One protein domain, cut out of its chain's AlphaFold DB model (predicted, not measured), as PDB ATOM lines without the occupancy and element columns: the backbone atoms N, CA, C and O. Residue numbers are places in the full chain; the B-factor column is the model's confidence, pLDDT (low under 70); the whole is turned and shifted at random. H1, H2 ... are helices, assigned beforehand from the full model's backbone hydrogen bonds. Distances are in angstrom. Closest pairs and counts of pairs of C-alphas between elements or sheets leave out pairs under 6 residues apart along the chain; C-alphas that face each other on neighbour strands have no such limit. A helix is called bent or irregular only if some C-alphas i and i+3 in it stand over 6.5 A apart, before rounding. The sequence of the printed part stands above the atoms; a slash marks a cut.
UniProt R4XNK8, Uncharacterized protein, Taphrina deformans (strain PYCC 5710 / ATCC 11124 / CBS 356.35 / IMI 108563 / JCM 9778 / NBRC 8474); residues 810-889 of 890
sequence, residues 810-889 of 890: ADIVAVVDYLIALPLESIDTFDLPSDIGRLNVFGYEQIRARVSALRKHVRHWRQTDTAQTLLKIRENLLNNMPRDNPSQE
ATOM      1  N   ALA A 810     348.578 241.013 442.513       82.62
ATOM      2  CA  ALA A 810     347.670 241.567 441.506       82.62
ATOM      3  C   ALA A 810     348.247 241.545 440.071       82.62
ATOM      4  O   ALA A 810     347.544 241.150 439.146       82.62
ATOM      5  N   ASP A 811     349.533 241.873 439.874       83.69
ATOM      6  CA  ASP A 811     350.214 241.771 438.569       83.69
ATOM      7  C   ASP A 811     350.195 240.331 438.034       83.69
ATOM      8  O   ASP A 811     350.044 240.107 436.832       83.69
ATOM      9  N   ILE A 812     350.386 239.351 438.925       86.56
ATOM     10  CA  ILE A 812     350.421 237.931 438.561       86.56
ATOM     11  C   ILE A 812     349.013 237.449 438.211       86.56
ATOM     12  O   ILE A 812     348.840 236.797 437.183       86.56
ATOM     13  N   VAL A 813     348.012 237.802 439.025       90.50
ATOM     14  CA  VAL A 813     346.600 237.484 438.766       90.50
ATOM     15  C   VAL A 813     346.145 238.115 437.448       90.50
ATOM     16  O   VAL A 813     345.634 237.396 436.603       90.50
ATOM     17  N   ALA A 814     346.431 239.394 437.188       88.19
ATOM     18  CA  ALA A 814     346.060 240.055 435.933       88.19
ATOM     19  C   ALA A 814     346.678 239.388 434.684       88.19
ATOM     20  O   ALA A 814     346.016 239.260 433.653       88.19
ATOM     21  N   VAL A 815     347.932 238.920 434.765       88.31
ATOM     22  CA  VAL A 815     348.570 238.157 433.675       88.31
ATOM     23  C   VAL A 815     347.952 236.762 433.527       88.31
ATOM     24  O   VAL A 815     347.744 236.311 432.402       88.31
ATOM     25  N   VAL A 816     347.648 236.072 434.628       93.38
ATOM     26  CA  VAL A 816     347.032 234.734 434.605       93.38
ATOM     27  C   VAL A 816     345.595 234.790 434.078       93.38
ATOM     28  O   VAL A 816     345.235 233.972 433.237       93.38
ATOM     29  N   ASP A 817     344.810 235.781 434.484       92.69
ATOM     30  CA  ASP A 817     343.429 235.988 434.044       92.69
ATOM     31  C   ASP A 817     343.364 236.370 432.564       92.69
ATOM     32  O   ASP A 817     342.532 235.838 431.829       92.69
ATOM     33  N   TYR A 818     344.301 237.200 432.087       91.25
ATOM     34  CA  TYR A 818     344.452 237.454 430.656       91.25
ATOM     35  C   TYR A 818     344.777 236.173 429.875       91.25
ATOM     36  O   TYR A 818     344.185 235.946 428.824       91.25
ATOM     37  N   LEU A 819     345.663 235.305 430.386       90.38
ATOM     38  CA  LEU A 819     345.940 234.017 429.739       90.38
ATOM     39  C   LEU A 819     344.732 233.072 429.748       90.38
ATOM     40  O   LEU A 819     344.550 232.347 428.779       90.38
ATOM     41  N   ILE A 820     343.912 233.073 430.802       93.06
ATOM     42  CA  ILE A 820     342.679 232.268 430.880       93.06
ATOM     43  C   ILE A 820     341.621 232.766 429.880       93.06
ATOM     44  O   ILE A 820     340.828 231.970 429.387       93.06
ATOM     45  N   ALA A 821     341.625 234.061 429.549       90.94
ATOM     46  CA  ALA A 821     340.718 234.666 428.575       90.94
ATOM     47  C   ALA A 821     341.117 234.447 427.096       90.94
ATOM     48  O   ALA A 821     340.395 234.891 426.202       90.94
ATOM     49  N   LEU A 822     342.251 233.794 426.814       89.44
ATOM     50  CA  LEU A 822     342.672 233.458 425.449       89.44
ATOM     51  C   LEU A 822     342.038 232.138 424.963       89.44
ATOM     52  O   LEU A 822     341.755 231.253 425.771       89.44
ATOM     53  N   PRO A 823     341.864 231.943 423.641       88.50
ATOM     54  CA  PRO A 823     341.504 230.639 423.087       88.50
ATOM     55  C   PRO A 823     342.544 229.573 423.457       88.50
ATOM     56  O   PRO A 823     343.745 229.834 423.391       88.50
ATOM     57  N   LEU A 824     342.098 228.353 423.781       78.12
ATOM     58  CA  LEU A 824     342.973 227.232 424.174       78.12
ATOM     59  C   LEU A 824     344.100 226.969 423.158       78.12
ATOM     60  O   LEU A 824     345.240 226.715 423.538       78.12
ATOM     61  N   GLU A 825     343.792 227.105 421.868       79.81
ATOM     62  CA  GLU A 825     344.744 226.964 420.762       79.81
ATOM     63  C   GLU A 825     345.876 228.006 420.844       79.81
ATOM     64  O   GLU A 825     347.050 227.659 420.721       79.81
ATOM     65  N   SER A 826     345.543 229.266 421.152       81.50
ATOM     66  CA  SER A 826     346.508 230.351 421.385       81.50
ATOM     67  C   SER A 826     347.279 230.191 422.700       81.50
ATOM     68  O   SER A 826     348.414 230.658 422.807       81.50
ATOM     69  N   ILE A 827     346.689 229.537 423.709       77.06
ATOM     70  CA  ILE A 827     347.356 229.247 424.987       77.06
ATOM     71  C   ILE A 827     348.466 228.209 424.802       77.06
ATOM     72  O   ILE A 827     349.535 228.375 425.380       77.06
ATOM     73  N   ASP A 828     348.277 227.154 424.009       72.75
ATOM     74  CA  ASP A 828     349.330 226.141 423.855       72.75
ATOM     75  C   ASP A 828     350.453 226.582 422.898       72.75
ATOM     76  O   ASP A 828     351.629 226.321 423.193       72.75
ATOM     77  N   THR A 829     350.152 227.328 421.823       75.62
ATOM     78  CA  THR A 829     351.204 227.922 420.971       75.62
ATOM     79  C   THR A 829     351.914 229.107 421.633       75.62
ATOM     80  O   THR A 829     353.102 229.329 421.384       75.62
ATOM     81  N   PHE A 830     351.223 229.837 422.518       69.31
ATOM     82  CA  PHE A 830     351.609 231.171 422.998       69.31
ATOM     83  C   PHE A 830     351.747 232.224 421.880       69.31
ATOM     84  O   PHE A 830     352.474 233.210 422.042       69.31
ATOM     85  N   ASP A 831     350.991 232.065 420.787       69.62
ATOM     86  CA  ASP A 831     350.723 233.139 419.823       69.62
ATOM     87  C   ASP A 831     349.742 234.144 420.442       69.62
ATOM     88  O   ASP A 831     348.542 234.174 420.166       69.62
ATOM     89  N   LEU A 832     350.285 234.952 421.353       70.88
ATOM     90  CA  LEU A 832     349.597 236.057 422.004       70.88
ATOM     91  C   LEU A 832     349.104 237.057 420.934       70.88
ATOM     92  O   LEU A 832     349.931 237.540 420.154       70.88
ATOM     93  N   PRO A 833     347.803 237.409 420.894       70.19
ATOM     94  CA  PRO A 833     347.266 238.316 419.883       70.19
ATOM     95  C   PRO A 833     347.979 239.675 419.829       70.19
ATOM     96  O   PRO A 833     348.419 240.210 420.851       70.19
ATOM     97  N   SER A 834     347.993 240.289 418.641       63.12
ATOM     98  CA  SER A 834     348.421 241.683 418.415       63.12
ATOM     99  C   SER A 834     347.763 242.678 419.375       63.12
ATOM    100  O   SER A 834     348.358 243.683 419.764       63.12
ATOM    101  N   ASP A 835     346.543 242.359 419.794       57.72
ATOM    102  CA  ASP A 835     345.619 243.197 420.550       57.72
ATOM    103  C   ASP A 835     345.935 243.225 422.061       57.72
ATOM    104  O   ASP A 835     345.129 243.683 422.879       57.72
ATOM    105  N   ILE A 836     347.144 242.787 422.442       62.81
ATOM    106  CA  ILE A 836     347.701 242.838 423.803       62.81
ATOM    107  C   ILE A 836     347.623 244.233 424.445       62.81
ATOM    108  O   ILE A 836     347.629 244.330 425.668       62.81
ATOM    109  N   GLY A 837     347.462 245.304 423.657       59.53
ATOM    110  CA  GLY A 837     347.239 246.672 424.142       59.53
ATOM    111  C   GLY A 837     346.050 246.851 425.101       59.53
ATOM    112  O   GLY A 837     345.982 247.871 425.779       59.53
ATOM    113  N   ARG A 838     345.145 245.866 425.233       57.53
ATOM    114  CA  ARG A 838     344.148 245.846 426.324       57.53
ATOM    115  C   ARG A 838     344.792 245.747 427.717       57.53
ATOM    116  O   ARG A 838     344.284 246.353 428.658       57.53
ATOM    117  N   LEU A 839     345.936 245.068 427.851       61.09
ATOM    118  CA  LEU A 839     346.794 245.129 429.040       61.09
ATOM    119  C   LEU A 839     347.639 246.416 429.016       61.09
ATOM    120  O   LEU A 839     348.861 246.373 428.895       61.09
ATOM    121  N   ASN A 840     346.986 247.571 429.194       59.22
ATOM    122  CA  ASN A 840     347.607 248.910 429.214       59.22
ATOM    123  C   ASN A 840     348.802 249.069 430.187       59.22
ATOM    124  O   ASN A 840     349.529 250.058 430.111       59.22
ATOM    125  N   VAL A 841     349.003 248.122 431.109       64.31
ATOM    126  CA  VAL A 841     350.068 248.129 432.124       64.31
ATOM    127  C   VAL A 841     351.365 247.456 431.635       64.31
ATOM    128  O   VAL A 841     352.442 247.813 432.112       64.31
ATOM    129  N   PHE A 842     351.309 246.510 430.683       72.88
ATOM    130  CA  PHE A 842     352.462 245.671 430.312       72.88
ATOM    131  C   PHE A 842     352.639 245.509 428.798       72.88
ATOM    132  O   PHE A 842     351.739 245.085 428.081       72.88
ATOM    133  N   GLY A 843     353.854 245.761 428.306       78.69
ATOM    134  CA  GLY A 843     354.218 245.482 426.917       78.69
ATOM    135  C   GLY A 843     354.355 243.980 426.631       78.69
ATOM    136  O   GLY A 843     354.731 243.205 427.509       78.69
ATOM    137  N   TYR A 844     354.141 243.587 425.370       80.19
ATOM    138  CA  TYR A 844     354.196 242.199 424.875       80.19
ATOM    139  C   TYR A 844     355.353 241.361 425.455       80.19
ATOM    140  O   TYR A 844     355.133 240.316 426.063       80.19
ATOM    141  N   GLU A 845     356.598 241.838 425.334       75.38
ATOM    142  CA  GLU A 845     357.775 241.102 425.823       75.38
ATOM    143  C   GLU A 845     357.862 241.052 427.363       75.38
ATOM    144  O   GLU A 845     358.462 240.130 427.908       75.38
ATOM    145  N   GLN A 846     357.231 241.986 428.088       77.94
ATOM    146  CA  GLN A 846     357.142 241.935 429.555       77.94
ATOM    147  C   GLN A 846     356.154 240.853 430.004       77.94
ATOM    148  O   GLN A 846     356.462 240.085 430.913       77.94
ATOM    149  N   ILE A 847     355.001 240.750 429.329       80.44
ATOM    150  CA  ILE A 847     354.037 239.658 429.524       80.44
ATOM    151  C   ILE A 847     354.741 238.328 429.226       80.44
ATOM    152  O   ILE A 847     354.807 237.457 430.089       80.44
ATOM    153  N   ARG A 848     355.377 238.203 428.055       79.62
ATOM    154  CA  ARG A 848     356.113 236.999 427.635       79.62
ATOM    155  C   ARG A 848     357.220 236.595 428.621       79.62
ATOM    156  O   ARG A 848     357.351 235.410 428.931       79.62
ATOM    157  N   ALA A 849     357.976 237.554 429.161       76.06
ATOM    158  CA  ALA A 849     358.992 237.303 430.186       76.06
ATOM    159  C   ALA A 849     358.377 236.791 431.504       76.06
ATOM    160  O   ALA A 849     358.817 235.766 432.028       76.06
ATOM    161  N   ARG A 850     357.314 237.440 432.001       80.75
ATOM    162  CA  ARG A 850     356.588 237.030 433.222       80.75
ATOM    163  C   ARG A 850     355.951 235.645 433.082       80.75
ATOM    164  O   ARG A 850     356.052 234.824 433.990       80.75
ATOM    165  N   VAL A 851     355.382 235.342 431.918       82.75
ATOM    166  CA  VAL A 851     354.853 234.016 431.563       82.75
ATOM    167  C   VAL A 851     355.958 232.954 431.524       82.75
ATOM    168  O   VAL A 851     355.767 231.846 432.028       82.75
ATOM    169  N   SER A 852     357.135 233.281 430.981       80.25
ATOM    170  CA  SER A 852     358.304 232.390 431.009       80.25
ATOM    171  C   SER A 852     358.780 232.111 432.444       80.25
ATOM    172  O   SER A 852     359.065 230.963 432.794       80.25
ATOM    173  N   ALA A 853     358.777 233.127 433.314       80.69
ATOM    174  CA  ALA A 853     359.052 232.962 434.741       80.69
ATOM    175  C   ALA A 853     358.001 232.070 435.435       80.69
ATOM    176  O   ALA A 853     358.377 231.112 436.113       80.69
ATOM    177  N   LEU A 854     356.700 232.288 435.207       83.31
ATOM    178  CA  LEU A 854     355.628 231.421 435.720       83.31
ATOM    179  C   LEU A 854     355.820 229.955 435.291       83.31
ATOM    180  O   LEU A 854     355.859 229.065 436.145       83.31
ATOM    181  N   ARG A 855     356.066 229.703 433.997       82.88
ATOM    182  CA  ARG A 855     356.393 228.369 433.448       82.88
ATOM    183  C   ARG A 855     357.632 227.724 434.086       82.88
ATOM    184  O   ARG A 855     357.723 226.498 434.130       82.88
ATOM    185  N   LYS A 856     358.590 228.521 434.571       79.44
ATOM    186  CA  LYS A 856     359.825 228.059 435.230       79.44
ATOM    187  C   LYS A 856     359.628 227.733 436.715       79.44
ATOM    188  O   LYS A 856     360.291 226.830 437.221       79.44
ATOM    189  N   HIS A 857     358.735 228.444 437.404       81.44
ATOM    190  CA  HIS A 857     358.464 228.248 438.832       81.44
ATOM    191  C   HIS A 857     357.365 227.203 439.107       81.44
ATOM    192  O   HIS A 857     357.468 226.446 440.075       81.44
ATOM    193  N   VAL A 858     356.345 227.090 438.246       84.31
ATOM    194  CA  VAL A 858     355.244 226.127 438.418       84.31
ATOM    195  C   VAL A 858     355.650 224.738 437.912       84.31
ATOM    196  O   VAL A 858     355.497 224.402 436.738       84.31
ATOM    197  N   ARG A 859     356.135 223.891 438.831       77.06
ATOM    198  CA  ARG A 859     356.637 222.528 438.542       77.06
ATOM    199  C   ARG A 859     355.677 221.655 437.717       77.06
ATOM    200  O   ARG A 859     356.141 220.847 436.918       77.06
ATOM    201  N   HIS A 860     354.367 221.815 437.906       74.06
ATOM    202  CA  HIS A 860     353.341 220.981 437.273       74.06
ATOM    203  C   HIS A 860     352.951 221.410 435.849       74.06
ATOM    204  O   HIS A 860     352.236 220.660 435.195       74.06
ATOM    205  N   TRP A 861     353.458 222.536 435.315       79.56
ATOM    206  CA  TRP A 861     353.058 223.046 433.984       79.56
ATOM    207  C   TRP A 861     353.234 222.017 432.850       79.56
ATOM    208  O   TRP A 861     352.531 222.058 431.851       79.56
ATOM    209  N   ARG A 862     354.154 221.056 432.991       73.81
ATOM    210  CA  ARG A 862     354.390 219.993 431.993       73.81
ATOM    211  C   ARG A 862     353.572 218.710 432.193       73.81
ATOM    212  O   ARG A 862     353.827 217.738 431.488       73.81
ATOM    213  N   GLN A 863     352.691 218.651 433.190       76.25
ATOM    214  CA  GLN A 863     352.019 217.415 433.627       76.25
ATOM    215  C   GLN A 863     350.489 217.502 433.617       76.25
ATOM    216  O   GLN A 863     349.826 216.477 433.757       76.25
ATOM    217  N   THR A 864     349.932 218.698 433.448       77.75
ATOM    218  CA  THR A 864     348.491 218.957 433.406       77.75
ATOM    219  C   THR A 864     348.150 219.870 432.237       77.75
ATOM    220  O   THR A 864     348.984 220.662 431.810       77.75
ATOM    221  N   ASP A 865     346.909 219.765 431.760       88.75
ATOM    222  CA  ASP A 865     346.249 220.716 430.856       88.75
ATOM    223  C   ASP A 865     346.612 222.171 431.218       88.75
ATOM    224  O   ASP A 865     346.531 222.566 432.391       88.75
ATOM    225  N   THR A 866     347.053 222.960 430.232       85.62
ATOM    226  CA  THR A 866     347.530 224.333 430.441       85.62
ATOM    227  C   THR A 866     346.443 225.223 431.056       85.62
ATOM    228  O   THR A 866     346.746 226.000 431.963       85.62
ATOM    229  N   ALA A 867     345.173 225.058 430.668       88.00
ATOM    230  CA  ALA A 867     344.054 225.826 431.210       88.00
ATOM    231  C   ALA A 867     343.735 225.431 432.660       88.00
ATOM    232  O   ALA A 867     343.631 226.297 433.530       88.00
ATOM    233  N   GLN A 868     343.684 224.131 432.975       89.81
ATOM    234  CA  GLN A 868     343.555 223.677 434.370       89.81
ATOM    235  C   GLN A 868     344.737 224.108 435.241       89.81
ATOM    236  O   GLN A 868     344.568 224.351 436.437       89.81
ATOM    237  N   THR A 869     345.936 224.184 434.664       90.44
ATOM    238  CA  THR A 869     347.132 224.666 435.361       90.44
ATOM    239  C   THR A 869     346.993 226.155 435.672       90.44
ATOM    240  O   THR A 869     347.201 226.544 436.818       90.44
ATOM    241  N   LEU A 870     346.577 226.975 434.702       91.50
ATOM    242  CA  LEU A 870     346.310 228.404 434.887       91.50
ATOM    243  C   LEU A 870     345.211 228.666 435.924       91.50
ATOM    244  O   LEU A 870     345.429 229.458 436.835       91.50
ATOM    245  N   LEU A 871     344.085 227.950 435.860       92.94
ATOM    246  CA  LEU A 871     343.003 228.055 436.848       92.94
ATOM    247  C   LEU A 871     343.485 227.705 438.264       92.94
ATOM    248  O   LEU A 871     343.213 228.447 439.203       92.94
ATOM    249  N   LYS A 872     344.279 226.636 438.419       92.31
ATOM    250  CA  LYS A 872     344.888 226.274 439.712       92.31
ATOM    251  C   LYS A 872     345.923 227.302 440.176       92.31
ATOM    252  O   LYS A 872     346.030 227.533 441.376       92.31
ATOM    253  N   ILE A 873     346.676 227.936 439.273       90.31
ATOM    254  CA  ILE A 873     347.572 229.050 439.624       90.31
ATOM    255  C   ILE A 873     346.744 230.240 440.128       90.31
ATOM    256  O   ILE A 873     347.044 230.747 441.204       90.31
ATOM    257  N   ARG A 874     345.683 230.636 439.410       93.50
ATOM    258  CA  ARG A 874     344.760 231.715 439.799       93.50
ATOM    259  C   ARG A 874     344.173 231.479 441.187       93.50
ATOM    260  O   ARG A 874     344.298 232.329 442.060       93.50
ATOM    261  N   GLU A 875     343.582 230.307 441.399       93.25
ATOM    262  CA  GLU A 875     342.982 229.903 442.673       93.25
ATOM    263  C   GLU A 875     344.006 229.935 443.817       93.25
ATOM    264  O   GLU A 875     343.728 230.490 444.879       93.25
ATOM    265  N   ASN A 876     345.222 229.422 443.601       91.38
ATOM    266  CA  ASN A 876     346.279 229.491 444.612       91.38
ATOM    267  C   ASN A 876     346.768 230.927 444.861       91.38
ATOM    268  O   ASN A 876     347.054 231.254 446.008       91.38
ATOM    269  N   LEU A 877     346.855 231.793 443.847       89.56
ATOM    270  CA  LEU A 877     347.224 233.201 444.039       89.56
ATOM    271  C   LEU A 877     346.163 233.943 444.857       89.56
ATOM    272  O   LEU A 877     346.513 234.588 445.840       89.56
ATOM    273  N   LEU A 878     344.880 233.792 444.511       87.81
ATOM    274  CA  LEU A 878     343.760 234.400 445.238       87.81
ATOM    275  C   LEU A 878     343.689 233.906 446.692       87.81
ATOM    276  O   LEU A 878     343.587 234.719 447.607       87.81
ATOM    277  N   ASN A 879     343.827 232.594 446.919       89.88
ATOM    278  CA  ASN A 879     343.786 231.992 448.257       89.88
ATOM    279  C   ASN A 879     345.008 232.324 449.136       89.88
ATOM    280  O   ASN A 879     344.924 232.170 450.354       89.88
ATOM    281  N   ASN A 880     346.133 232.756 448.551       84.88
ATOM    282  CA  ASN A 880     347.342 233.163 449.285       84.88
ATOM    283  C   ASN A 880     347.571 234.687 449.302       84.88
ATOM    284  O   ASN A 880     348.560 235.135 449.887       84.88
ATOM    285  N   MET A 881     346.686 235.502 448.711       83.06
ATOM    286  CA  MET A 881     346.732 236.951 448.920       83.06
ATOM    287  C   MET A 881     346.366 237.283 450.381       83.06
ATOM    288  O   MET A 881     345.398 236.723 450.904       83.06
ATOM    289  N   PRO A 882     347.094 238.199 451.052       80.81
ATOM    290  CA  PRO A 882     346.698 238.692 452.368       80.81
ATOM    291  C   PRO A 882     345.311 239.337 452.301       80.81
ATOM    292  O   PRO A 882     345.071 240.180 451.438       80.81
ATOM    293  N   ARG A 883     344.415 238.961 453.220       71.81
ATOM    294  CA  ARG A 883     343.034 239.488 453.280       71.81
ATOM    295  C   ARG A 883     342.963 240.978 453.607       71.81
ATOM    296  O   ARG A 883     341.971 241.621 453.303       71.81
ATOM    297  N   ASP A 884     344.026 241.516 454.197       71.00
ATOM    298  CA  ASP A 884     344.138 242.919 454.600       71.00
ATOM    299  C   ASP A 884     344.711 243.811 453.473       71.00
ATOM    300  O   ASP A 884     345.075 244.961 453.705       71.00
ATOM    301  N   ASN A 885     344.850 243.275 452.251       57.31
ATOM    302  CA  ASN A 885     345.380 243.998 451.097       57.31
ATOM    303  C   ASN A 885     344.226 244.575 450.243       57.31
ATOM    304  O   ASN A 885     343.483 243.787 449.654       57.31
ATOM    305  N   PRO A 886     344.090 245.910 450.089       52.94
ATOM    306  CA  PRO A 886     342.960 246.530 449.379       52.94
ATOM    307  C   PRO A 886     342.857 246.165 447.886       52.94
ATOM    308  O   PRO A 886     341.830 246.404 447.261       52.94
ATOM    309  N   SER A 887     343.868 245.508 447.306       50.97
ATOM    310  CA  SER A 887     343.783 244.870 445.981       50.97
ATOM    311  C   SER A 887     342.883 243.615 445.917       50.97
ATOM    312  O   SER A 887     343.025 242.834 444.982       50.97
ATOM    313  N   GLN A 888     342.009 243.372 446.906       47.41
ATOM    314  CA  GLN A 888     340.925 242.376 446.827       47.41
ATOM    315  C   GLN A 888     339.546 242.980 446.493       47.41
ATOM    316  O   GLN A 888     338.645 242.219 446.147       47.41
ATOM    317  N   GLU A 889     339.372 244.308 446.551       38.78
ATOM    318  CA  GLU A 889     338.128 244.996 446.137       38.78
ATOM    319  C   GLU A 889     338.169 245.528 444.685       38.78
ATOM    320  O   GLU A 889     337.197 246.131 444.228       38.78
TER     321      GLU A 889
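This is residues 810 to 889 of the 890 residues of an uncharacterized protein of Taphrina deformans (strain PYCC 5710 / ATCC 11124 / CBS 356.35 / IMI 108563 / JCM 9778 / NBRC 8474) (UniProt R4XNK8). H6, the longest helix, and H1 run side by side, opposite ways. H2 crosses one end of H6; H4 stands across H1, short H3 and H5 near its two ends. The compact, all-helix printed part has 80 residues, helices H1 to H6 in order, no named strand, radius of gyration of the C-alphas 12.9 A, spans 37 by 32 by 20 A.

H6, residues 866 to 880, 20.8 A, ends at C-alpha (347.342, 233.163, 449.285). H1, 810 to 820, 15.0 A, begins at (347.670, 241.567, 441.506). H4 is 844 to 857, 20.2 A; H2, 824 to 829; H3, 834 to 838, and H5, 859 to 862, are irregular: C-alphas 834 and 837 are 7.7 A apart, 859 and 862 7.4 A.

H6 touches H1 at a shallow tilt of 25 degrees, opposite ways; closest C-alphas Val 813 and Arg 874, 6.1 A. Residues 866 to 867 alone touch H2; closest C-alphas Asp 828 and Thr 866, 7.1 A. H4 is close to but not clearly touching H1; closest C-alphas Val 815 and Ile 847, 7.0 A. Every O i to N i+4 pair is within hydrogen-bond range in H1, H2, H4 and H6, 0 of 1 in H3, with 1 of 2 O i to N i+3 pairs; H5 is too short.

The farthest C-alphas, Thr 829 and Asp 884, are 37.5 A apart. The printed part has no cut or long link. Model pLDDT is under 70 at 830 to 831, 834 to 841 and 885 to 889.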